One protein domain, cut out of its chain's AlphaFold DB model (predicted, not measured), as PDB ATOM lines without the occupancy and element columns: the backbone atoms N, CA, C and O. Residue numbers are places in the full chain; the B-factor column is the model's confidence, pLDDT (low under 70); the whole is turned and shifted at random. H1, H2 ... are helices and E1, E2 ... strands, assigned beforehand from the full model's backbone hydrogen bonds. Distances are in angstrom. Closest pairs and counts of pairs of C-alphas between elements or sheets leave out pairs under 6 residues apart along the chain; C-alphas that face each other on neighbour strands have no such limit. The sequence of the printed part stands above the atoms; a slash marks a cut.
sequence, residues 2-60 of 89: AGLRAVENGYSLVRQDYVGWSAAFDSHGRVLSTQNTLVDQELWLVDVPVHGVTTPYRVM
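AT A GLANCE: This is residues 2 to 60 of the 89 residues of the protein "Apolipoprotein N-acyltransferase" of Amycolatopsis sacchari (UniProt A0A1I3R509). A small three-stranded antiparallel sheet has helix H1 packed on one face, near E1 and E2, while the long stretch of residues 37 to 55 runs back past the opposite face. That stretch ends in the short helix H2, which lies beyond H1 at one end of the elongated whole. The printed part has 59 residues, with named elements in the order H1, E1, E2, E3, H2; under half of its residues are in named elements, and the class is mixed, helices and strands. The sheet's order is E1, E2, E3. The whole is only just loose, close to compact, with a radius of gyration of the C-alphas of 12.5 A, and spans 40 by 19 by 13 A.

IN THESE COORDINATES: In the sheet, E1 is residues 13 to 15 and measures 6.4 A from first to last C-alpha. E2, residues 21 to 25, measures 12.7 A, and E3, residues 31 to 36, measures 13.8 A; C-alpha 36 is at (-32.523, 44.272, -57.215). H1 is residues 2 to 9, 11.1 A long, and begins with C-alpha 2 at (-46.382, 40.093, -52.472). H2, residues 56 to 60, is 6.0 A long and ends with C-alpha 60 at (-63.300, 33.593, -44.107).

HOW THE PARTS SIT: E1, E2 and E3 form a meander, each strand the antiparallel neighbour of the one before. E1 and E2 are a hairpin, with 175 degrees between their directions; N 13 and O 25 are within hydrogen-bond range at 2.9 A, and N 15 and O 23 at 2.8 A. E2 and E3 are also a hairpin, at 170 degrees, with N 32 and O 24 within hydrogen-bond range at 2.8 A. E1 and E3 are edge strands. H1 is on the sheet at a height over the sheet of 7.4 A, but only just over none of its strands, with 2 of its C-alphas falling on E1 and 2 on E2. The closest C-alphas of H1 and E1 are those of Ala 6 and Leu 13, 5.6 A apart. H2 is not on the sheet, and it is apart from E1 and E2. H1 and H2 touch; their closest C-alphas are those of Asn 9 and Arg 58, 5.2 A apart. In H1 and H2 every O i to N i+4 pair is within hydrogen-bond range.

THE WHOLE: The outline is a rod, and the two C-alphas farthest apart, those of Val 39 and Met 60, are 40.8 A apart. The printed part has no cut. The links from H1 to E1, E1 to E2 and E2 to E3 are tight; the link from E3 to H2, 19 residues, is long. The mean pLDDT of the printed part is 94.8, and no printed residue is under 70.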
ATOM      1  N   ALA A   2     -46.786  41.300 -53.206       91.00
ATOM      2  CA  ALA A   2     -46.382  40.093 -52.472       91.00
ATOM      3  C   ALA A   2     -46.528  40.204 -50.940       91.00
ATOM      4  O   ALA A   2     -47.155  39.341 -50.337       91.00
ATOM      5  N   GLY A   3     -46.066  41.298 -50.321       94.19
ATOM      6  CA  GLY A   3     -46.208  41.497 -48.872       94.19
ATOM      7  C   GLY A   3     -47.656  41.456 -48.363       94.19
ATOM      8  O   GLY A   3     -47.902  40.939 -47.281       94.19
ATOM      9  N   LEU A   4     -48.640  41.895 -49.161       95.88
ATOM     10  CA  LEU A   4     -50.052  41.809 -48.772       95.88
ATOM     11  C   LEU A   4     -50.513  40.351 -48.657       95.88
ATOM     12  O   LEU A   4     -51.232  40.020 -47.725       95.88
ATOM     13  N   ARG A   5     -50.037  39.458 -49.535       94.62
ATOM     14  CA  ARG A   5     -50.337  38.019 -49.439       94.62
ATOM     15  C   ARG A   5     -49.784  37.402 -48.156       94.62
ATOM     16  O   ARG A   5     -50.437  36.526 -47.591       94.62
ATOM     17  N   ALA A   6     -48.614  37.866 -47.712       96.44
ATOM     18  CA  ALA A   6     -48.010  37.448 -46.450       96.44
ATOM     19  C   ALA A   6     -48.897  37.845 -45.258       96.44
ATOM     20  O   ALA A   6     -49.181  37.004 -44.411       96.44
ATOM     21  N   VAL A   7     -49.425  39.077 -45.265       96.69
ATOM     22  CA  VAL A   7     -50.384  39.572 -44.258       96.69
ATOM     23  C   VAL A   7     -51.703  38.813 -44.313       96.69
ATOM     24  O   VAL A   7     -52.171  38.322 -43.293       96.69
ATOM     25  N   GLU A   8     -52.308  38.705 -45.496       96.62
ATOM     26  CA  GLU A   8     -53.609  38.066 -45.717       96.62
ATOM     27  C   GLU A   8     -53.636  36.643 -45.183       96.62
ATOM     28  O   GLU A   8     -54.621  36.223 -44.584       96.62
ATOM     29  N   ASN A   9     -52.546  35.908 -45.379       95.38
ATOM     30  CA  ASN A   9     -52.475  34.502 -45.032       95.38
ATOM     31  C   ASN A   9     -51.642  34.226 -43.775       95.38
ATOM     32  O   ASN A   9     -51.570  33.077 -43.355       95.38
ATOM     33  N   GLY A  10     -51.017  35.236 -43.169       96.12
ATOM     34  CA  GLY A  10     -50.243  35.098 -41.935       96.12
ATOM     35  C   GLY A  10     -49.055  34.140 -42.046       96.12
ATOM     36  O   GLY A  10     -48.824  33.344 -41.138       96.12
ATOM     37  N   TYR A  11     -48.304  34.179 -43.146       96.62
ATOM     38  CA  TYR A  11     -47.080  33.386 -43.321       96.62
ATOM     39  C   TYR A  11     -45.934  34.233 -43.871       96.62
ATOM     40  O   TYR A  11     -46.167  35.236 -44.541       96.62
ATOM     41  N   SER A  12     -44.694  33.806 -43.627       97.31
ATOM     42  CA  SER A  12     -43.517  34.415 -44.254       97.31
ATOM     43  C   SER A  12     -43.478  34.083 -45.746       97.31
ATOM     44  O   SER A  12     -43.653  32.927 -46.133       97.31
ATOM     45  N   LEU A  13     -43.252  35.084 -46.593       97.06
ATOM     46  CA  LEU A  13     -43.266  34.936 -48.049       97.06
ATOM     47  C   LEU A  13     -41.911  35.322 -48.631       97.06
ATOM     48  O   LEU A  13     -41.469  36.455 -48.463       97.06
ATOM     49  N   VAL A  14     -41.310  34.418 -49.401       96.75
ATOM     50  CA  VAL A  14     -40.134  34.707 -50.227       96.75
ATOM     51  C   VAL A  14     -40.583  34.809 -51.679       96.75
ATOM     52  O   VAL A  14     -41.080  33.843 -52.254       96.75
ATOM     53  N   ARG A  15     -40.430  35.992 -52.277       95.62
ATOM     54  CA  ARG A  15     -40.640  36.217 -53.708       95.62
ATOM     55  C   ARG A  15     -39.282  36.412 -54.366       95.62
ATOM     56  O   ARG A  15     -38.697  37.483 -54.243       95.62
ATOM     57  N   GLN A  16     -38.828  35.399 -55.086       93.94
ATOM     58  CA  GLN A  16     -37.664  35.501 -55.958       93.94
ATOM     59  C   GLN A  16     -38.092  36.008 -57.339       93.94
ATOM     60  O   GLN A  16     -39.134  35.604 -57.860       93.94
ATOM     61  N   ASP A  17     -37.290  36.891 -57.921       93.06
ATOM     62  CA  ASP A  17     -37.483  37.433 -59.262       93.06
ATOM     63  C   ASP A  17     -36.164  37.377 -60.047       93.06
ATOM     64  O   ASP A  17     -35.096  37.647 -59.496       93.06
ATOM     65  N   TYR A  18     -36.241  37.021 -61.331       87.69
ATOM     66  CA  TYR A  18     -35.073  36.942 -62.215       87.69
ATOM     67  C   TYR A  18     -34.751  38.296 -62.861       87.69
ATOM     68  O   TYR A  18     -33.588  38.608 -63.081       87.69
ATOM     69  N   VAL A  19     -35.768  39.121 -63.142       89.69
ATOM     70  CA  VAL A  19     -35.598  40.455 -63.737       89.69
ATOM     71  C   VAL A  19     -36.529  41.413 -63.014       89.69
ATOM     72  O   VAL A  19     -37.677  41.616 -63.404       89.69
ATOM     73  N   GLY A  20     -36.027  41.996 -61.931       91.25
ATOM     74  CA  GLY A  20     -36.801  42.923 -61.123       91.25
ATOM     75  C   GLY A  20     -36.347  42.930 -59.677       91.25
ATOM     76  O   GLY A  20     -35.173  43.131 -59.388       91.25
ATOM     77  N   TRP A  21     -37.305  42.747 -58.773       93.75
ATOM     78  CA  TRP A  21     -37.091  42.870 -57.333       93.75
ATOM     79  C   TRP A  21     -37.436  41.577 -56.612       93.75
ATOM     80  O   TRP A  21     -38.613  41.214 -56.511       93.75
ATOM     81  N   SER A  22     -36.422  40.927 -56.055       95.94
ATOM     82  CA  SER A  22     -36.602  39.853 -55.083       95.94
ATOM     83  C   SER A  22     -36.846  40.451 -53.698       95.94
ATOM     84  O   SER A  22     -36.247  41.466 -53.337       95.94
ATOM     85  N   ALA A  23     -37.758  39.866 -52.924       97.06
ATOM     86  CA  ALA A  23     -38.100  40.353 -51.591       97.06
ATOM     87  C   ALA A  23     -38.639  39.240 -50.688       97.06
ATOM     88  O   ALA A  23     -39.421  38.392 -51.126       97.06
ATOM     89  N   ALA A  24     -38.243  39.272 -49.419       97.75
ATOM     90  CA  ALA A  24     -38.742  38.396 -48.370       97.75
ATOM     91  C   ALA A  24     -39.534  39.207 -47.343       97.75
ATOM     92  O   ALA A  24     -39.133  40.312 -46.970       97.75
ATOM     93  N   PHE A  25     -40.652  38.649 -46.889       97.88
ATOM     94  CA  PHE A  25     -41.579  39.284 -45.960       97.88
ATOM     95  C   PHE A  25     -41.885  38.365 -44.780       97.88
ATOM     96  O   PHE A  25     -41.993  37.151 -44.963       97.88
ATOM     97  N   ASP A  26     -42.084  38.941 -43.596       96.62
ATOM     98  CA  ASP A  26     -42.670  38.219 -42.463       96.62
ATOM     99  C   ASP A  26     -44.204  38.091 -42.592       96.62
ATOM    100  O   ASP A  26     -44.826  38.639 -43.505       96.62
ATOM    101  N   SER A  27     -44.831  37.379 -41.649       96.38
ATOM    102  CA  SER A  27     -46.294  37.198 -41.592       96.38
ATOM    103  C   SER A  27     -47.101  38.495 -41.409       96.38
ATOM    104  O   SER A  27     -48.314  38.497 -41.611       96.38
ATOM    105  N   HIS A  28     -46.446  39.603 -41.055       95.25
ATOM    106  CA  HIS A  28     -47.035  40.937 -40.948       95.25
ATOM    107  C   HIS A  28     -46.732  41.815 -42.171       95.25
ATOM    108  O   HIS A  28     -47.066  43.000 -42.176       95.25
ATOM    109  N   GLY A  29     -46.124  41.250 -43.219       95.06
ATOM    110  CA  GLY A  29     -45.770  41.961 -44.443       95.06
ATOM    111  C   GLY A  29     -44.572  42.899 -44.295       95.06
ATOM    112  O   GLY A  29     -44.332  43.703 -45.199       95.06
ATOM    113  N   ARG A  30     -43.812  42.822 -43.194       96.25
ATOM    114  CA  ARG A  30     -42.573  43.592 -43.031       96.25
ATOM    115  C   ARG A  30     -41.504  43.019 -43.941       96.25
ATOM    116  O   ARG A  30     -41.345  41.806 -44.030       96.25
ATOM    117  N   VAL A  31     -40.761  43.905 -44.592       97.19
ATOM    118  CA  VAL A  31     -39.643  43.529 -45.458       97.19
ATOM    119  C   VAL A  31     -38.483  43.043 -44.591       97.19
ATOM    120  O   VAL A  31     -37.997  43.791 -43.748       97.19
ATOM    121  N   LEU A  32     -38.049  41.802 -44.809       97.25
ATOM    122  CA  LEU A  32     -36.888  41.207 -44.141       97.25
ATOM    123  C   LEU A  32     -35.604  41.441 -44.939       97.25
ATOM    124  O   LEU A  32     -34.572  41.783 -44.375       97.25
ATOM    125  N   SER A  33     -35.668  41.256 -46.257       97.12
ATOM    126  CA  SER A  33     -34.546  41.477 -47.171       97.12
ATOM    127  C   SER A  33     -35.061  41.667 -48.592       97.12
ATOM    128  O   SER A  33     -36.159  41.208 -48.927       97.12
ATOM    129  N   THR A  34     -34.269  42.334 -49.426       96.38
ATOM    130  CA  THR A  34     -34.572  42.581 -50.836       96.38
ATOM    131  C   THR A  34     -33.311  42.553 -51.682       96.38
ATOM    132  O   THR A  34     -32.243  42.899 -51.187       96.38
ATOM    133  N   GLN A  35     -33.454  42.223 -52.961       96.62
ATOM    134  CA  GLN A  35     -32.380  42.306 -53.947       96.62
ATOM    135  C   GLN A  35     -32.929  42.848 -55.267       96.62
ATOM    136  O   GLN A  35     -33.998  42.423 -55.718       96.62
ATOM    137  N   ASN A  36     -32.193  43.769 -55.891       95.25
ATOM    138  CA  ASN A  36     -32.523  44.272 -57.215       95.25
ATOM    139  C   ASN A  36     -31.772  43.461 -58.275       95.25
ATOM    140  O   ASN A  36     -30.658  43.809 -58.657       95.25
ATOM    141  N   THR A  37     -32.405  42.414 -58.801       92.06
ATOM    142  CA  THR A  37     -31.805  41.480 -59.768       92.06
ATOM    143  C   THR A  37     -31.427  42.136 -61.110       92.06
ATOM    144  O   THR A  37     -30.799  41.509 -61.957       92.06
ATOM    145  N   LEU A  38     -31.803  43.403 -61.347       92.81
ATOM    146  CA  LEU A  38     -31.357  44.165 -62.523       92.81
ATOM    147  C   LEU A  38     -29.901  44.635 -62.422       92.81
ATOM    148  O   LEU A  38     -29.280  44.906 -63.447       92.81
ATOM    149  N   VAL A  39     -29.388  44.792 -61.200       94.62
ATOM    150  CA  VAL A  39     -28.056  45.359 -60.931       94.62
ATOM    151  C   VAL A  39     -27.225  44.405 -60.075       94.62
ATOM    152  O   VAL A  39     -26.031  44.250 -60.317       94.62
ATOM    153  N   ASP A  40     -27.866  43.721 -59.131       92.75
ATOM    154  CA  ASP A  40     -27.239  42.763 -58.230       92.75
ATOM    155  C   ASP A  40     -27.294  41.352 -58.838       92.75
ATOM    156  O   ASP A  40     -28.363  40.870 -59.214       92.75
ATOM    157  N   GLN A  41     -26.145  40.673 -58.913       88.75
ATOM    158  CA  GLN A  41     -26.028  39.295 -59.429       88.75
ATOM    159  C   GLN A  41     -25.551  38.286 -58.373       88.75
ATOM    160  O   GLN A  41     -25.330  37.112 -58.670       88.75
ATOM    161  N   GLU A  42     -25.359  38.745 -57.139       91.69
ATOM    162  CA  GLU A  42     -24.845  37.933 -56.041       91.69
ATOM    163  C   GLU A  42     -25.925  37.016 -55.453       91.69
ATOM    164  O   GLU A  42     -27.126  37.206 -55.659       91.69
ATOM    165  N   LEU A  43     -25.499  36.011 -54.683       93.44
ATOM    166  CA  LEU A  43     -26.423  35.147 -53.955       93.44
ATOM    167  C   LEU A  43     -27.243  35.972 -52.955       93.44
ATOM    168  O   LEU A  43     -26.692  36.589 -52.045       93.44
ATOM    169  N   TRP A  44     -28.567  35.915 -53.077       95.81
ATOM    170  CA  TRP A  44     -29.476  36.494 -52.095       95.81
ATOM    171  C   TRP A  44     -29.814  35.478 -51.001       95.81
ATOM    172  O   TRP A  44     -30.413  34.436 -51.272       95.81
ATOM    173  N   LEU A  45     -29.425  35.790 -49.762       95.81
ATOM    174  CA  LEU A  45     -29.643  34.960 -48.577       95.81
ATOM    175  C   LEU A  45     -30.442  35.737 -47.523       95.81
ATOM    176  O   LEU A  45     -30.178  36.914 -47.272       95.81
ATOM    177  N   VAL A  46     -31.420  35.080 -46.898       95.88
ATOM    178  CA  VAL A  46     -32.266  35.671 -45.855       95.88
ATOM    179  C   VAL A  46     -32.798  34.593 -44.914       95.88
ATOM    180  O   VAL A  46     -33.251  33.542 -45.366       95.88
ATOM    181  N   ASP A  47     -32.793  34.880 -43.613       96.81
ATOM    182  CA  ASP A  47     -33.466  34.057 -42.610       96.81
ATOM    183  C   ASP A  47     -34.940  34.455 -42.492       96.81
ATOM    184  O   ASP A  47     -35.281  35.630 -42.329       96.81
ATOM    185  N   VAL A  48     -35.831  33.465 -42.560       96.62
ATOM    186  CA  VAL A  48     -37.286  33.666 -42.526       96.62
ATOM    187  C   VAL A  48     -37.928  32.888 -41.377       96.62
ATOM    188  O   VAL A  48     -37.663  31.693 -41.223       96.62
ATOM    189  N   PRO A  49     -38.824  33.516 -40.589       95.25
ATOM    190  CA  PRO A  49     -39.588  32.803 -39.572       95.25
ATOM    191  C   PRO A  49     -40.456  31.704 -40.195       95.25
ATOM    192  O   PRO A  49     -41.196  31.960 -41.145       95.25
ATOM    193  N   VAL A  50     -40.413  30.500 -39.622       93.94
ATOM    194  CA  VAL A  50     -41.215  29.346 -40.081       93.94
ATOM    195  C   VAL A  50     -42.599  29.269 -39.432       93.94
ATOM    196  O   VAL A  50     -43.490  28.592 -39.939       93.94
ATOM    197  N   HIS A  51     -42.798  29.974 -38.317       92.75
ATOM    198  CA  HIS A  51     -44.076  30.009 -37.616       92.75
ATOM    199  C   HIS A  51     -44.963  31.112 -38.196       92.75
ATOM    200  O   HIS A  51     -44.595  32.287 -38.189       92.75
ATOM    201  N   GLY A  52     -46.131  30.716 -38.697       91.50
ATOM    202  CA  GLY A  52     -47.181  31.625 -39.144       91.50
ATOM    203  C   GLY A  52     -48.302  31.777 -38.116       91.50
ATOM    204  O   GLY A  52     -48.364  31.055 -37.121       91.50
ATOM    205  N   VAL A  53     -49.224  32.690 -38.400       93.88
ATOM    206  CA  VAL A  53     -50.450  32.915 -37.628       93.88
ATOM    207  C   VAL A  53     -51.677  32.647 -38.493       93.88
ATOM    208  O   VAL A  53     -51.664  32.842 -39.710       93.88
ATOM    209  N   THR A  54     -52.766  32.190 -37.883       94.75
ATOM    210  CA  THR A  54     -54.049  32.075 -38.583       94.75
ATOM    211  C   THR A  54     -54.743  33.426 -38.566       94.75
ATOM    212  O   THR A  54     -55.080  33.944 -37.504       94.75
ATOM    213  N   THR A  55     -54.958  33.998 -39.746       94.88
ATOM    214  CA  THR A  55     -55.672  35.265 -39.905       94.88
ATOM    215  C   THR A  55     -57.163  35.012 -40.138       94.88
ATOM    216  O   THR A  55     -57.537  33.979 -40.700       94.88
ATOM    217  N   PRO A  56     -58.040  35.964 -39.775       94.44
ATOM    218  CA  PRO A  56     -59.458  35.876 -40.114       94.44
ATOM    219  C   PRO A  56     -59.685  35.742 -41.624       94.44
ATOM    220  O   PRO A  56     -60.535  34.969 -42.052       94.44
ATOM    221  N   TYR A  57     -58.879  36.440 -42.432       93.75
ATOM    222  CA  TYR A  57     -58.976  36.387 -43.890       93.75
ATOM    223  C   TYR A  57     -58.611  35.009 -44.458       93.75
ATOM    224  O   TYR A  57     -59.278  34.540 -45.370       93.75
ATOM    225  N   ARG A  58     -57.647  34.287 -43.871       92.44
ATOM    226  CA  ARG A  58     -57.352  32.898 -44.260       92.44
ATOM    227  C   ARG A  58     -58.554  31.968 -44.058       92.44
ATOM    228  O   ARG A  58     -58.723  31.021 -44.817       92.44
ATOM    229  N   VAL A  59     -59.363  32.215 -43.025       95.00
ATOM    230  CA  VAL A  59     -60.518  31.369 -42.679       95.00
ATOM    231  C   VAL A  59     -61.765  31.767 -43.466       95.00
ATOM    232  O   VAL A  59     -62.479  30.906 -43.971       95.00
ATOM    233  N   MET A  60     -62.049  33.067 -43.551       95.62
ATOM    234  CA  MET A  60     -63.300  33.593 -44.107       95.62
ATOM    235  C   MET A  60     -63.179  33.993 -45.583       95.62
ATOM    236  O   MET A  60     -64.197  34.148 -46.259       95.62
TER     237      MET A  60